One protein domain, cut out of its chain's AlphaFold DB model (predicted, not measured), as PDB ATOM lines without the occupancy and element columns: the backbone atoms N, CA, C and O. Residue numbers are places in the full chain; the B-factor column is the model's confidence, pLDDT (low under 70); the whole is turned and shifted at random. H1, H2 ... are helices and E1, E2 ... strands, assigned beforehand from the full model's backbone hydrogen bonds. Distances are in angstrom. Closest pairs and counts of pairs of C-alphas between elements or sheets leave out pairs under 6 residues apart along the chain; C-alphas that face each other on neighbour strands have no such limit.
ATOM      1  N   ILE A 101     -41.405 -32.805 -25.683       51.25
ATOM      2  CA  ILE A 101     -41.994 -33.762 -26.619       51.25
ATOM      3  C   ILE A 101     -41.058 -34.956 -26.640       51.25
ATOM      4  O   ILE A 101     -40.134 -35.023 -27.448       51.25
ATOM      5  N   ILE A 102     -41.334 -35.851 -25.686       57.41
ATOM      6  CA  ILE A 102     -41.184 -37.303 -25.780       57.41
ATOM      7  C   ILE A 102     -39.891 -37.741 -26.469       57.41
ATOM      8  O   ILE A 102     -39.803 -37.847 -27.692       57.41
ATOM      9  N   HIS A 103     -38.894 -38.027 -25.638       67.81
ATOM     10  CA  HIS A 103     -37.605 -38.573 -26.031       67.81
ATOM     11  C   HIS A 103     -37.780 -40.003 -26.575       67.81
ATOM     12  O   HIS A 103     -37.496 -40.993 -25.904       67.81
ATOM     13  N   TRP A 104     -38.306 -40.132 -27.796       73.38
ATOM     14  CA  TRP A 104     -38.410 -41.402 -28.524       73.38
ATOM     15  C   TRP A 104     -37.039 -42.086 -28.629       73.38
ATOM     16  O   TRP A 104     -36.954 -43.309 -28.613       73.38
ATOM     17  N   ASN A 105     -35.965 -41.294 -28.661       73.56
ATOM     18  CA  ASN A 105     -34.582 -41.750 -28.628       73.56
ATOM     19  C   ASN A 105     -34.239 -42.499 -27.332       73.56
ATOM     20  O   ASN A 105     -33.644 -43.566 -27.409       73.56
ATOM     21  N   VAL A 106     -34.675 -42.003 -26.166       81.44
ATOM     22  CA  VAL A 106     -34.459 -42.668 -24.865       81.44
ATOM     23  C   VAL A 106     -35.124 -44.042 -24.847       81.44
ATOM     24  O   VAL A 106     -34.559 -45.024 -24.370       81.44
ATOM     25  N   LEU A 107     -36.330 -44.129 -25.403       82.88
ATOM     26  CA  LEU A 107     -37.071 -45.384 -25.478       82.88
ATOM     27  C   LEU A 107     -36.467 -46.350 -26.506       82.88
ATOM     28  O   LEU A 107     -36.394 -47.549 -26.253       82.88
ATOM     29  N   LEU A 108     -35.979 -45.861 -27.648       81.56
ATOM     30  CA  LEU A 108     -35.258 -46.723 -28.584       81.56
ATOM     31  C   LEU A 108     -33.941 -47.227 -28.005       81.56
ATOM     32  O   LEU A 108     -33.646 -48.410 -28.149       81.56
ATOM     33  N   GLU A 109     -33.183 -46.377 -27.317       81.25
ATOM     34  CA  GLU A 109     -31.971 -46.797 -26.616       81.25
ATOM     35  C   GLU A 109     -32.294 -47.906 -25.615       81.25
ATOM     36  O   GLU A 109     -31.663 -48.959 -25.631       81.25
ATOM     37  N   LEU A 110     -33.355 -47.729 -24.826       81.94
ATOM     38  CA  LEU A 110     -33.833 -48.749 -23.906       81.94
ATOM     39  C   LEU A 110     -34.167 -50.067 -24.618       81.94
ATOM     40  O   LEU A 110     -33.797 -51.134 -24.137       81.94
ATOM     41  N   ARG A 111     -34.837 -50.027 -25.774       83.12
ATOM     42  CA  ARG A 111     -35.115 -51.236 -26.567       83.12
ATOM     43  C   ARG A 111     -33.825 -51.962 -26.961       83.12
ATOM     44  O   ARG A 111     -33.778 -53.192 -26.891       83.12
ATOM     45  N   PHE A 112     -32.784 -51.217 -27.332       82.06
ATOM     46  CA  PHE A 112     -31.468 -51.787 -27.615       82.06
ATOM     47  C   PHE A 112     -30.804 -52.358 -26.355       82.06
ATOM     48  O   PHE A 112     -30.322 -53.488 -26.398       82.06
ATOM     49  N   THR A 113     -30.818 -51.648 -25.220       76.75
ATOM     50  CA  THR A 113     -30.190 -52.141 -23.977       76.75
ATOM     51  C   THR A 113     -30.908 -53.349 -23.388       76.75
ATOM     52  O   THR A 113     -30.272 -54.190 -22.755       76.75
ATOM     53  N   LEU A 114     -32.215 -53.466 -23.627       80.50
ATOM     54  CA  LEU A 114     -33.035 -54.623 -23.277       80.50
ATOM     55  C   LEU A 114     -32.762 -55.848 -24.161       80.50
ATOM     56  O   LEU A 114     -33.222 -56.942 -23.827       80.50
ATOM     57  N   ASN A 115     -31.995 -55.682 -25.244       78.88
ATOM     58  CA  ASN A 115     -31.730 -56.716 -26.239       78.88
ATOM     59  C   ASN A 115     -33.037 -57.305 -26.802       78.88
ATOM     60  O   ASN A 115     -33.235 -58.521 -26.814       78.88
ATOM     61  N   ALA A 116     -33.962 -56.426 -27.202       81.50
ATOM     62  CA  ALA A 116     -35.238 -56.838 -27.767       81.50
ATOM     63  C   ALA A 116     -35.037 -57.551 -29.120       81.50
ATOM     64  O   ALA A 116     -34.495 -56.968 -30.060       81.50
ATOM     65  N   VAL A 117     -35.500 -58.795 -29.232       80.56
ATOM     66  CA  VAL A 117     -35.387 -59.651 -30.420       80.56
ATOM     67  C   VAL A 117     -36.755 -60.089 -30.943       80.56
ATOM     68  O   VAL A 117     -37.742 -60.177 -30.210       80.56
ATOM     69  N   GLY A 118     -36.816 -60.393 -32.241       83.19
ATOM     70  CA  GLY A 118     -38.036 -60.871 -32.889       83.19
ATOM     71  C   GLY A 118     -39.164 -59.839 -32.832       83.19
ATOM     72  O   GLY A 118     -39.021 -58.724 -33.327       83.19
ATOM     73  N   ASN A 119     -40.295 -60.224 -32.244       82.06
ATOM     74  CA  ASN A 119     -41.495 -59.392 -32.122       82.06
ATOM     75  C   ASN A 119     -41.549 -58.554 -30.830       82.06
ATOM     76  O   ASN A 119     -42.525 -57.832 -30.620       82.06
ATOM     77  N   GLN A 120     -40.534 -58.628 -29.965       85.44
ATOM     78  CA  GLN A 120     -40.463 -57.803 -28.760       85.44
ATOM     79  C   GLN A 120     -40.366 -56.318 -29.141       85.44
ATOM     80  O   GLN A 120     -39.435 -55.912 -29.843       85.44
ATOM     81  N   LEU A 121     -41.322 -55.507 -28.668       85.75
ATOM     82  CA  LEU A 121     -41.407 -54.066 -28.966       85.75
ATOM     83  C   LEU A 121     -41.334 -53.769 -30.478       85.75
ATOM     84  O   LEU A 121     -40.679 -52.820 -30.905       85.75
ATOM     85  N   GLY A 122     -41.941 -54.625 -31.308       83.25
ATOM     86  CA  GLY A 122     -41.782 -54.572 -32.766       83.25
ATOM     87  C   GLY A 122     -42.288 -53.277 -33.411       83.25
ATOM     88  O   GLY A 122     -41.774 -52.860 -34.445       83.25
ATOM     89  N   ASP A 123     -43.259 -52.619 -32.788       85.12
ATOM     90  CA  ASP A 123     -43.830 -51.351 -33.237       85.12
ATOM     91  C   ASP A 123     -43.022 -50.121 -32.789       85.12
ATOM     92  O   ASP A 123     -43.257 -49.025 -33.290       85.12
ATOM     93  N   TRP A 124     -42.017 -50.278 -31.924       84.25
ATOM     94  CA  TRP A 124     -41.154 -49.171 -31.514       84.25
ATOM     95  C   TRP A 124     -40.185 -48.826 -32.638       84.25
ATOM     96  O   TRP A 124     -39.214 -49.549 -32.883       84.25
ATOM     97  N   ASN A 125     -40.421 -47.717 -33.331       72.69
ATOM     98  CA  ASN A 125     -39.614 -47.338 -34.485       72.69
ATOM     99  C   ASN A 125     -39.346 -45.834 -34.544       72.69
ATOM    100  O   ASN A 125     -40.170 -45.014 -34.153       72.69
ATOM    101  N   GLN A 126     -38.186 -45.484 -35.099       68.69
ATOM    102  CA  GLN A 126     -37.726 -44.098 -35.245       68.69
ATOM    103  C   GLN A 126     -38.597 -43.241 -36.172       68.69
ATOM    104  O   GLN A 126     -38.585 -42.018 -36.076       68.69
ATOM    105  N   TYR A 127     -39.348 -43.870 -37.077       70.00
ATOM    106  CA  TYR A 127     -40.208 -43.163 -38.025       70.00
ATOM    107  C   TYR A 127     -41.503 -42.678 -37.363       70.00
ATOM    108  O   TYR A 127     -42.130 -41.724 -37.823       70.00
ATOM    109  N   GLN A 128     -41.884 -43.298 -36.249       71.19
ATOM    110  CA  GLN A 128     -42.998 -42.901 -35.408       71.19
ATOM    111  C   GLN A 128     -42.487 -42.077 -34.232       71.19
ATOM    112  O   GLN A 128     -42.260 -42.576 -33.137       71.19
ATOM    113  N   VAL A 129     -42.355 -40.772 -34.470       71.06
ATOM    114  CA  VAL A 129     -41.811 -39.802 -33.504       71.06
ATOM    115  C   VAL A 129     -42.600 -39.696 -32.195       71.06
ATOM    116  O   VAL A 129     -42.080 -39.169 -31.215       71.06
ATOM    117  N   ASN A 130     -43.856 -40.152 -32.173       77.88
ATOM    118  CA  ASN A 130     -44.692 -40.129 -30.983       77.88
ATOM    119  C   ASN A 130     -44.718 -41.514 -30.315       77.88
ATOM    120  O   ASN A 130     -45.467 -42.370 -30.776       77.88
ATOM    121  N   PRO A 131     -43.995 -41.734 -29.206       80.94
ATOM    122  CA  PRO A 131     -43.985 -43.016 -28.516       80.94
ATOM    123  C   PRO A 131     -45.310 -43.351 -27.823       80.94
ATOM    124  O   PRO A 131     -45.528 -44.500 -27.466       80.94
ATOM    125  N   CYS A 132     -46.231 -42.396 -27.660       87.38
ATOM    126  CA  CYS A 132     -47.552 -42.663 -27.082       87.38
ATOM    127  C   CYS A 132     -48.435 -43.557 -27.960       87.38
ATOM    128  O   CYS A 132     -49.453 -44.050 -27.485       87.38
ATOM    129  N   ILE A 133     -48.084 -43.725 -29.239       86.12
ATOM    130  CA  ILE A 133     -48.787 -44.644 -30.143       86.12
ATOM    131  C   ILE A 133     -48.183 -46.049 -30.115       86.12
ATOM    132  O   ILE A 133     -48.754 -46.959 -30.711       86.12
ATOM    133  N   TRP A 134     -47.028 -46.217 -29.468       88.31
ATOM    134  CA  TRP A 134     -46.388 -47.512 -29.345       88.31
ATOM    135  C   TRP A 134     -47.109 -48.357 -28.296       88.31
ATOM    136  O   TRP A 134     -47.536 -47.881 -27.241       88.31
ATOM    137  N   ASN A 135     -47.192 -49.651 -28.565       85.94
ATOM    138  CA  ASN A 135     -47.578 -50.653 -27.599       85.94
ATOM    139  C   ASN A 135     -46.636 -50.588 -26.400       85.94
ATOM    140  O   ASN A 135     -45.473 -50.192 -26.500       85.94
ATOM    141  N   SER A 136     -47.153 -50.997 -25.244       89.25
ATOM    142  CA  SER A 136     -46.438 -50.954 -23.967       89.25
ATOM    143  C   SER A 136     -46.153 -49.561 -23.407       89.25
ATOM    144  O   SER A 136     -45.622 -49.477 -22.298       89.25
ATOM    145  N   ILE A 137     -46.540 -48.485 -24.093       90.12
ATOM    146  CA  ILE A 137     -46.392 -47.112 -23.614       90.12
ATOM    147  C   ILE A 137     -47.769 -46.515 -23.344       90.12
ATOM    148  O   ILE A 137     -48.691 -46.632 -24.144       90.12
ATOM    149  N   SER A 138     -47.911 -45.857 -22.196       90.50
ATOM    150  CA  SER A 138     -49.077 -45.036 -21.888       90.50
ATOM    151  C   SER A 138     -48.634 -43.622 -21.548       90.50
ATOM    152  O   SER A 138     -47.684 -43.420 -20.778       90.50
ATOM    153  N   CYS A 139     -49.337 -42.654 -22.125       89.69
ATOM    154  CA  CYS A 139     -49.078 -41.237 -21.936       89.69
ATOM    155  C   CYS A 139     -50.217 -40.530 -21.203       89.69
ATOM    156  O   CYS A 139     -51.358 -40.987 -21.215       89.69
ATOM    157  N   ASP A 140     -49.897 -39.402 -20.573       88.44
ATOM    158  CA  ASP A 140     -50.891 -38.496 -20.001       88.44
ATOM    159  C   ASP A 140     -51.517 -37.563 -21.057       88.44
ATOM    160  O   ASP A 140     -51.158 -37.567 -22.237       88.44
ATOM    161  N   ASN A 141     -52.447 -36.711 -20.612       87.56
ATOM    162  CA  ASN A 141     -53.110 -35.709 -21.455       87.56
ATOM    163  C   ASN A 141     -52.140 -34.682 -22.070       87.56
ATOM    164  O   ASN A 141     -52.492 -34.015 -23.039       87.56
ATOM    165  N   ASN A 142     -50.932 -34.559 -21.516       84.12
ATOM    166  CA  ASN A 142     -49.883 -33.654 -21.976       84.12
ATOM    167  C   ASN A 142     -48.857 -34.369 -22.873       84.12
ATOM    168  O   ASN A 142     -47.812 -33.796 -23.166       84.12
ATOM    169  N   GLN A 143     -49.148 -35.599 -23.321       79.50
ATOM    170  CA  GLN A 143     -48.270 -36.421 -24.162       79.50
ATOM    171  C   GLN A 143     -46.947 -36.821 -23.491       79.50
ATOM    172  O   GLN A 143     -45.976 -37.159 -24.168       79.50
ATOM    173  N   ASN A 144     -46.898 -36.827 -22.160       83.12
ATOM    174  CA  ASN A 144     -45.752 -37.346 -21.431       83.12
ATOM    175  C   ASN A 144     -45.914 -38.840 -21.202       83.12
ATOM    176  O   ASN A 144     -46.970 -39.293 -20.766       83.12
ATOM    177  N   VAL A 145     -44.841 -39.596 -21.418       86.94
ATOM    178  CA  VAL A 145     -44.798 -41.024 -21.092       86.94
ATOM    179  C   VAL A 145     -44.857 -41.185 -19.577       86.94
ATOM    180  O   VAL A 145     -43.935 -40.791 -18.865       86.94
ATOM    181  N   VAL A 146     -45.952 -41.763 -19.084       90.88
ATOM    182  CA  VAL A 146     -46.199 -41.961 -17.648       90.88
ATOM    183  C   VAL A 146     -46.107 -43.417 -17.231       90.88
ATOM    184  O   VAL A 146     -45.835 -43.706 -16.065       90.88
ATOM    185  N   THR A 147     -46.349 -44.352 -18.146       90.44
ATOM    186  CA  THR A 147     -46.275 -45.782 -17.853       90.44
ATOM    187  C   THR A 147     -45.592 -46.519 -18.983       90.44
ATOM    188  O   THR A 147     -45.926 -46.327 -20.150       90.44
ATOM    189  N   LEU A 148     -44.660 -47.390 -18.608       90.12
ATOM    190  CA  LEU A 148     -43.947 -48.262 -19.520       90.12
ATOM    191  C   LEU A 148     -44.072 -49.721 -19.062       90.12
ATOM    192  O   LEU A 148     -43.737 -50.052 -17.924       90.12
ATOM    193  N   THR A 149     -44.555 -50.592 -19.953       89.75
ATOM    194  CA  THR A 149     -44.855 -52.003 -19.666       89.75
ATOM    195  C   THR A 149     -43.957 -52.949 -20.460       89.75
ATOM    196  O   THR A 149     -44.224 -53.290 -21.607       89.75
ATOM    197  N   LEU A 150     -42.896 -53.411 -19.814       86.62
ATOM    198  CA  LEU A 150     -41.872 -54.309 -20.356       86.62
ATOM    199  C   LEU A 150     -42.007 -55.751 -19.833       86.62
ATOM    200  O   LEU A 150     -41.213 -56.627 -20.174       86.62
ATOM    201  N   ALA A 151     -42.972 -56.000 -18.952       81.06
ATOM    202  CA  ALA A 151     -43.174 -57.301 -18.341       81.06
ATOM    203  C   ALA A 151     -43.577 -58.375 -19.365       81.06
ATOM    204  O   ALA A 151     -44.183 -58.084 -20.394       81.06
ATOM    205  N   TYR A 152     -43.253 -59.629 -19.047       78.69
ATOM    206  CA  TYR A 152     -43.630 -60.829 -19.808       78.69
ATOM    207  C   TYR A 152     -43.047 -60.936 -21.226       78.69
ATOM    208  O   TYR A 152     -43.409 -61.850 -21.959       78.69
ATOM    209  N   MET A 153     -42.114 -60.054 -21.605       79.31
ATOM    210  CA  MET A 153     -41.454 -60.121 -22.912       79.31
ATOM    211  C   MET A 153     -40.199 -61.000 -22.913       79.31
ATOM    212  O   MET A 153     -39.820 -61.463 -23.977       79.31
ATOM    213  N   GLY A 154     -39.584 -61.290 -21.759       81.56
ATOM    214  CA  GLY A 154     -38.391 -62.149 -21.682       81.56
ATOM    215  C   GLY A 154     -37.110 -61.466 -22.177       81.56
ATOM    216  O   GLY A 154     -36.317 -62.071 -22.894       81.56
ATOM    217  N   PHE A 155     -36.928 -60.186 -21.843       83.38
ATOM    218  CA  PHE A 155     -35.708 -59.446 -22.164       83.38
ATOM    219  C   PHE A 155     -34.491 -60.053 -21.459       83.38
ATOM    220  O   PHE A 155     -34.548 -60.360 -20.272       83.38
ATOM    221  N   THR A 156     -33.382 -60.178 -22.189       79.06
ATOM    222  CA  THR A 156     -32.096 -60.694 -21.673       79.06
ATOM    223  C   THR A 156     -31.106 -59.576 -21.341       79.06
ATOM    224  O   THR A 156     -30.039 -59.827 -20.783       79.06
ATOM    225  N   GLY A 157     -31.438 -58.341 -21.721       77.56
ATOM    226  CA  GLY A 157     -30.615 -57.165 -21.494       77.56
ATOM    227  C   GLY A 157     -30.840 -56.504 -20.134       77.56
ATOM    228  O   GLY A 157     -31.271 -57.126 -19.167       77.56
ATOM    229  N   LYS A 158     -30.522 -55.211 -20.062       77.69
ATOM    230  CA  LYS A 158     -30.628 -54.387 -18.851       77.69
ATOM    231  C   LYS A 158     -31.421 -53.114 -19.132       77.69
ATOM    232  O   LYS A 158     -31.499 -52.646 -20.270       77.69
ATOM    233  N   LEU A 159     -31.974 -52.520 -18.077       80.62
ATOM    234  CA  LEU A 159     -32.560 -51.180 -18.155       80.62
ATOM    235  C   LEU A 159     -31.451 -50.145 -18.350       80.62
ATOM    236  O   LEU A 159     -30.484 -50.138 -17.585       80.62
ATOM    237  N   SER A 160     -31.607 -49.271 -19.345       78.88
ATOM    238  CA  SER A 160     -30.732 -48.108 -19.502       78.88
ATOM    239  C   SER A 160     -31.015 -47.078 -18.409       78.88
ATOM    240  O   SER A 160     -32.172 -46.811 -18.071       78.88
ATOM    241  N   SER A 161     -29.957 -46.455 -17.891       76.50
ATOM    242  CA  SER A 161     -30.037 -45.284 -17.013       76.50
ATOM    243  C   SER A 161     -30.677 -44.068 -17.694       76.50
ATOM    244  O   SER A 161     -31.212 -43.213 -16.990       76.50
ATOM    245  N   SER A 162     -30.720 -44.029 -19.032       72.12
ATOM    246  CA  SER A 162     -31.399 -42.985 -19.816       72.12
ATOM    247  C   SER A 162     -32.903 -42.904 -19.523       72.12
ATOM    248  O   SER A 162     -33.517 -41.860 -19.713       72.12
ATOM    249  N   LEU A 163     -33.514 -43.956 -18.952       76.88
ATOM    250  CA  LEU A 163     -34.884 -43.897 -18.419       76.88
ATOM    251  C   LEU A 163     -35.090 -42.778 -17.387       76.88
ATOM    252  O   LEU A 163     -36.210 -42.289 -17.243       76.88
ATOM    253  N   GLY A 164     -34.026 -42.354 -16.695       74.94
ATOM    254  CA  GLY A 164     -34.058 -41.225 -15.766       74.94
ATOM    255  C   GLY A 164     -34.392 -39.881 -16.425       74.94
ATOM    256  O   GLY A 164     -34.810 -38.955 -15.734       74.94
ATOM    257  N   GLU A 165     -34.272 -39.768 -17.751       78.12
ATOM    258  CA  GLU A 165     -34.656 -38.568 -18.502       78.12
ATOM    259  C   GLU A 165     -36.180 -38.405 -18.614       78.12
ATOM    260  O   GLU A 165     -36.687 -37.291 -18.771       78.12
ATOM    261  N   LEU A 166     -36.942 -39.496 -18.470       80.56
ATOM    262  CA  LEU A 166     -38.403 -39.469 -18.479       80.56
ATOM    263  C   LEU A 166     -38.939 -38.982 -17.125       80.56
ATOM    264  O   LEU A 166     -39.452 -39.750 -16.315       80.56
ATOM    265  N   LYS A 167     -38.873 -37.666 -16.893       83.44
ATOM    266  CA  LYS A 167     -39.264 -37.004 -15.626       83.44
ATOM    267  C   LYS A 167     -40.701 -37.283 -15.164       83.44
ATOM    268  O   LYS A 167     -41.010 -37.130 -13.986       83.44
ATOM    269  N   HIS A 168     -41.583 -37.655 -16.087       85.44
ATOM    270  CA  HIS A 168     -43.001 -37.912 -15.823       85.44
ATOM    271  C   HIS A 168     -43.341 -39.403 -15.713       85.44
ATOM    272  O   HIS A 168     -44.503 -39.739 -15.473       85.44
ATOM    273  N   LEU A 169     -42.356 -40.293 -15.865       85.38
ATOM    274  CA  LEU A 169     -42.565 -41.728 -15.749       85.38
ATOM    275  C   LEU A 169     -42.911 -42.080 -14.297       85.38
ATOM    276  O   LEU A 169     -42.120 -41.865 -13.382       85.38
ATOM    277  N   LYS A 170     -44.112 -42.621 -14.086       89.56
ATOM    278  CA  LYS A 170     -44.624 -43.010 -12.763       89.56
ATOM    279  C   LYS A 170     -44.541 -44.508 -12.534       89.56
ATOM    280  O   LYS A 170     -44.318 -44.948 -11.413       89.56
ATOM    281  N   VAL A 171     -44.774 -45.286 -13.588       88.75
ATOM    282  CA  VAL A 171     -44.879 -46.741 -13.502       88.75
ATOM    283  C   VAL A 171     -43.962 -47.373 -14.535       88.75
ATOM    284  O   VAL A 171     -44.116 -47.162 -15.737       88.75
ATOM    285  N   LEU A 172     -43.029 -48.186 -14.050       87.94
ATOM    286  CA  LEU A 172     -42.203 -49.059 -14.865       87.94
ATOM    287  C   LEU A 172     -42.532 -50.500 -14.485       87.94
ATOM    288  O   LEU A 172     -42.132 -50.974 -13.425       87.94
ATOM    289  N   ASN A 173     -43.284 -51.190 -15.338       85.38
ATOM    290  CA  ASN A 173     -43.585 -52.599 -15.142       85.38
ATOM    291  C   ASN A 173     -42.539 -53.436 -15.881       85.38
ATOM    292  O   ASN A 173     -42.617 -53.610 -17.094       85.38
ATOM    293  N   SER A 174     -41.545 -53.928 -15.151       77.25
ATOM    294  CA  SER A 174     -40.499 -54.815 -15.654       77.25
ATOM    295  C   SER A 174     -40.339 -55.961 -14.660       77.25
ATOM    296  O   SER A 174     -40.272 -55.735 -13.453       77.25
TER     297      SER A 174
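AT A GLANCE: This is residues 101 to 174 of the 178 residues of an uncharacterized protein of Asparagus officinalis (UniProt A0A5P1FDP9). Little regular structure: a small wall of three short strands, E1 to E3, stands on one side and two touching helices, H1 and H2, on the other, with long loops. The 74 printed residues, 26 in named elements, run H1, E1, E2, H2, E3, class mixed; the mixed sheet's order is E1, E2, E3. It is compact, radius of gyration of the C-alphas 11.2 A, spanning 32 by 24 by 19 A.

IN THESE COORDINATES: E2, residues 145 to 149, measures 11.1 A; E1 is 137 to 139, E3 171 to 173. H1, 104 to 113, measures 14.3 A from C-alpha 104 at (-38.410, -41.402, -28.524); H2 is 161 to 165. E3 ends at (-43.585, -52.599, -15.142).

HOW THE PARTS SIT: Hairpin E1 and E2 is antiparallel, N 138 to O 147 2.9 A. E2 and E3 are parallel, N 148 to O 171 2.9 A; with H2 between, they form a strand-helix-strand unit, its crossover right-handed. H1 and H2 touch, closest C-alphas Val 106 and Ser 162, 5.9 A. H1 is only just not on the sheet, with 4 C-alpha pairs within 10 A; H2 is not on it. H1 has every O i to N i+4 pair within hydrogen-bond range, H2 0 of 1, but 2 of 2 O i to N i+3.

THE WHOLE: The printed part has no cut. Links H1 to E1 and E2 to H2 are long. Residues 101 to 103 and 126 have pLDDT under 70.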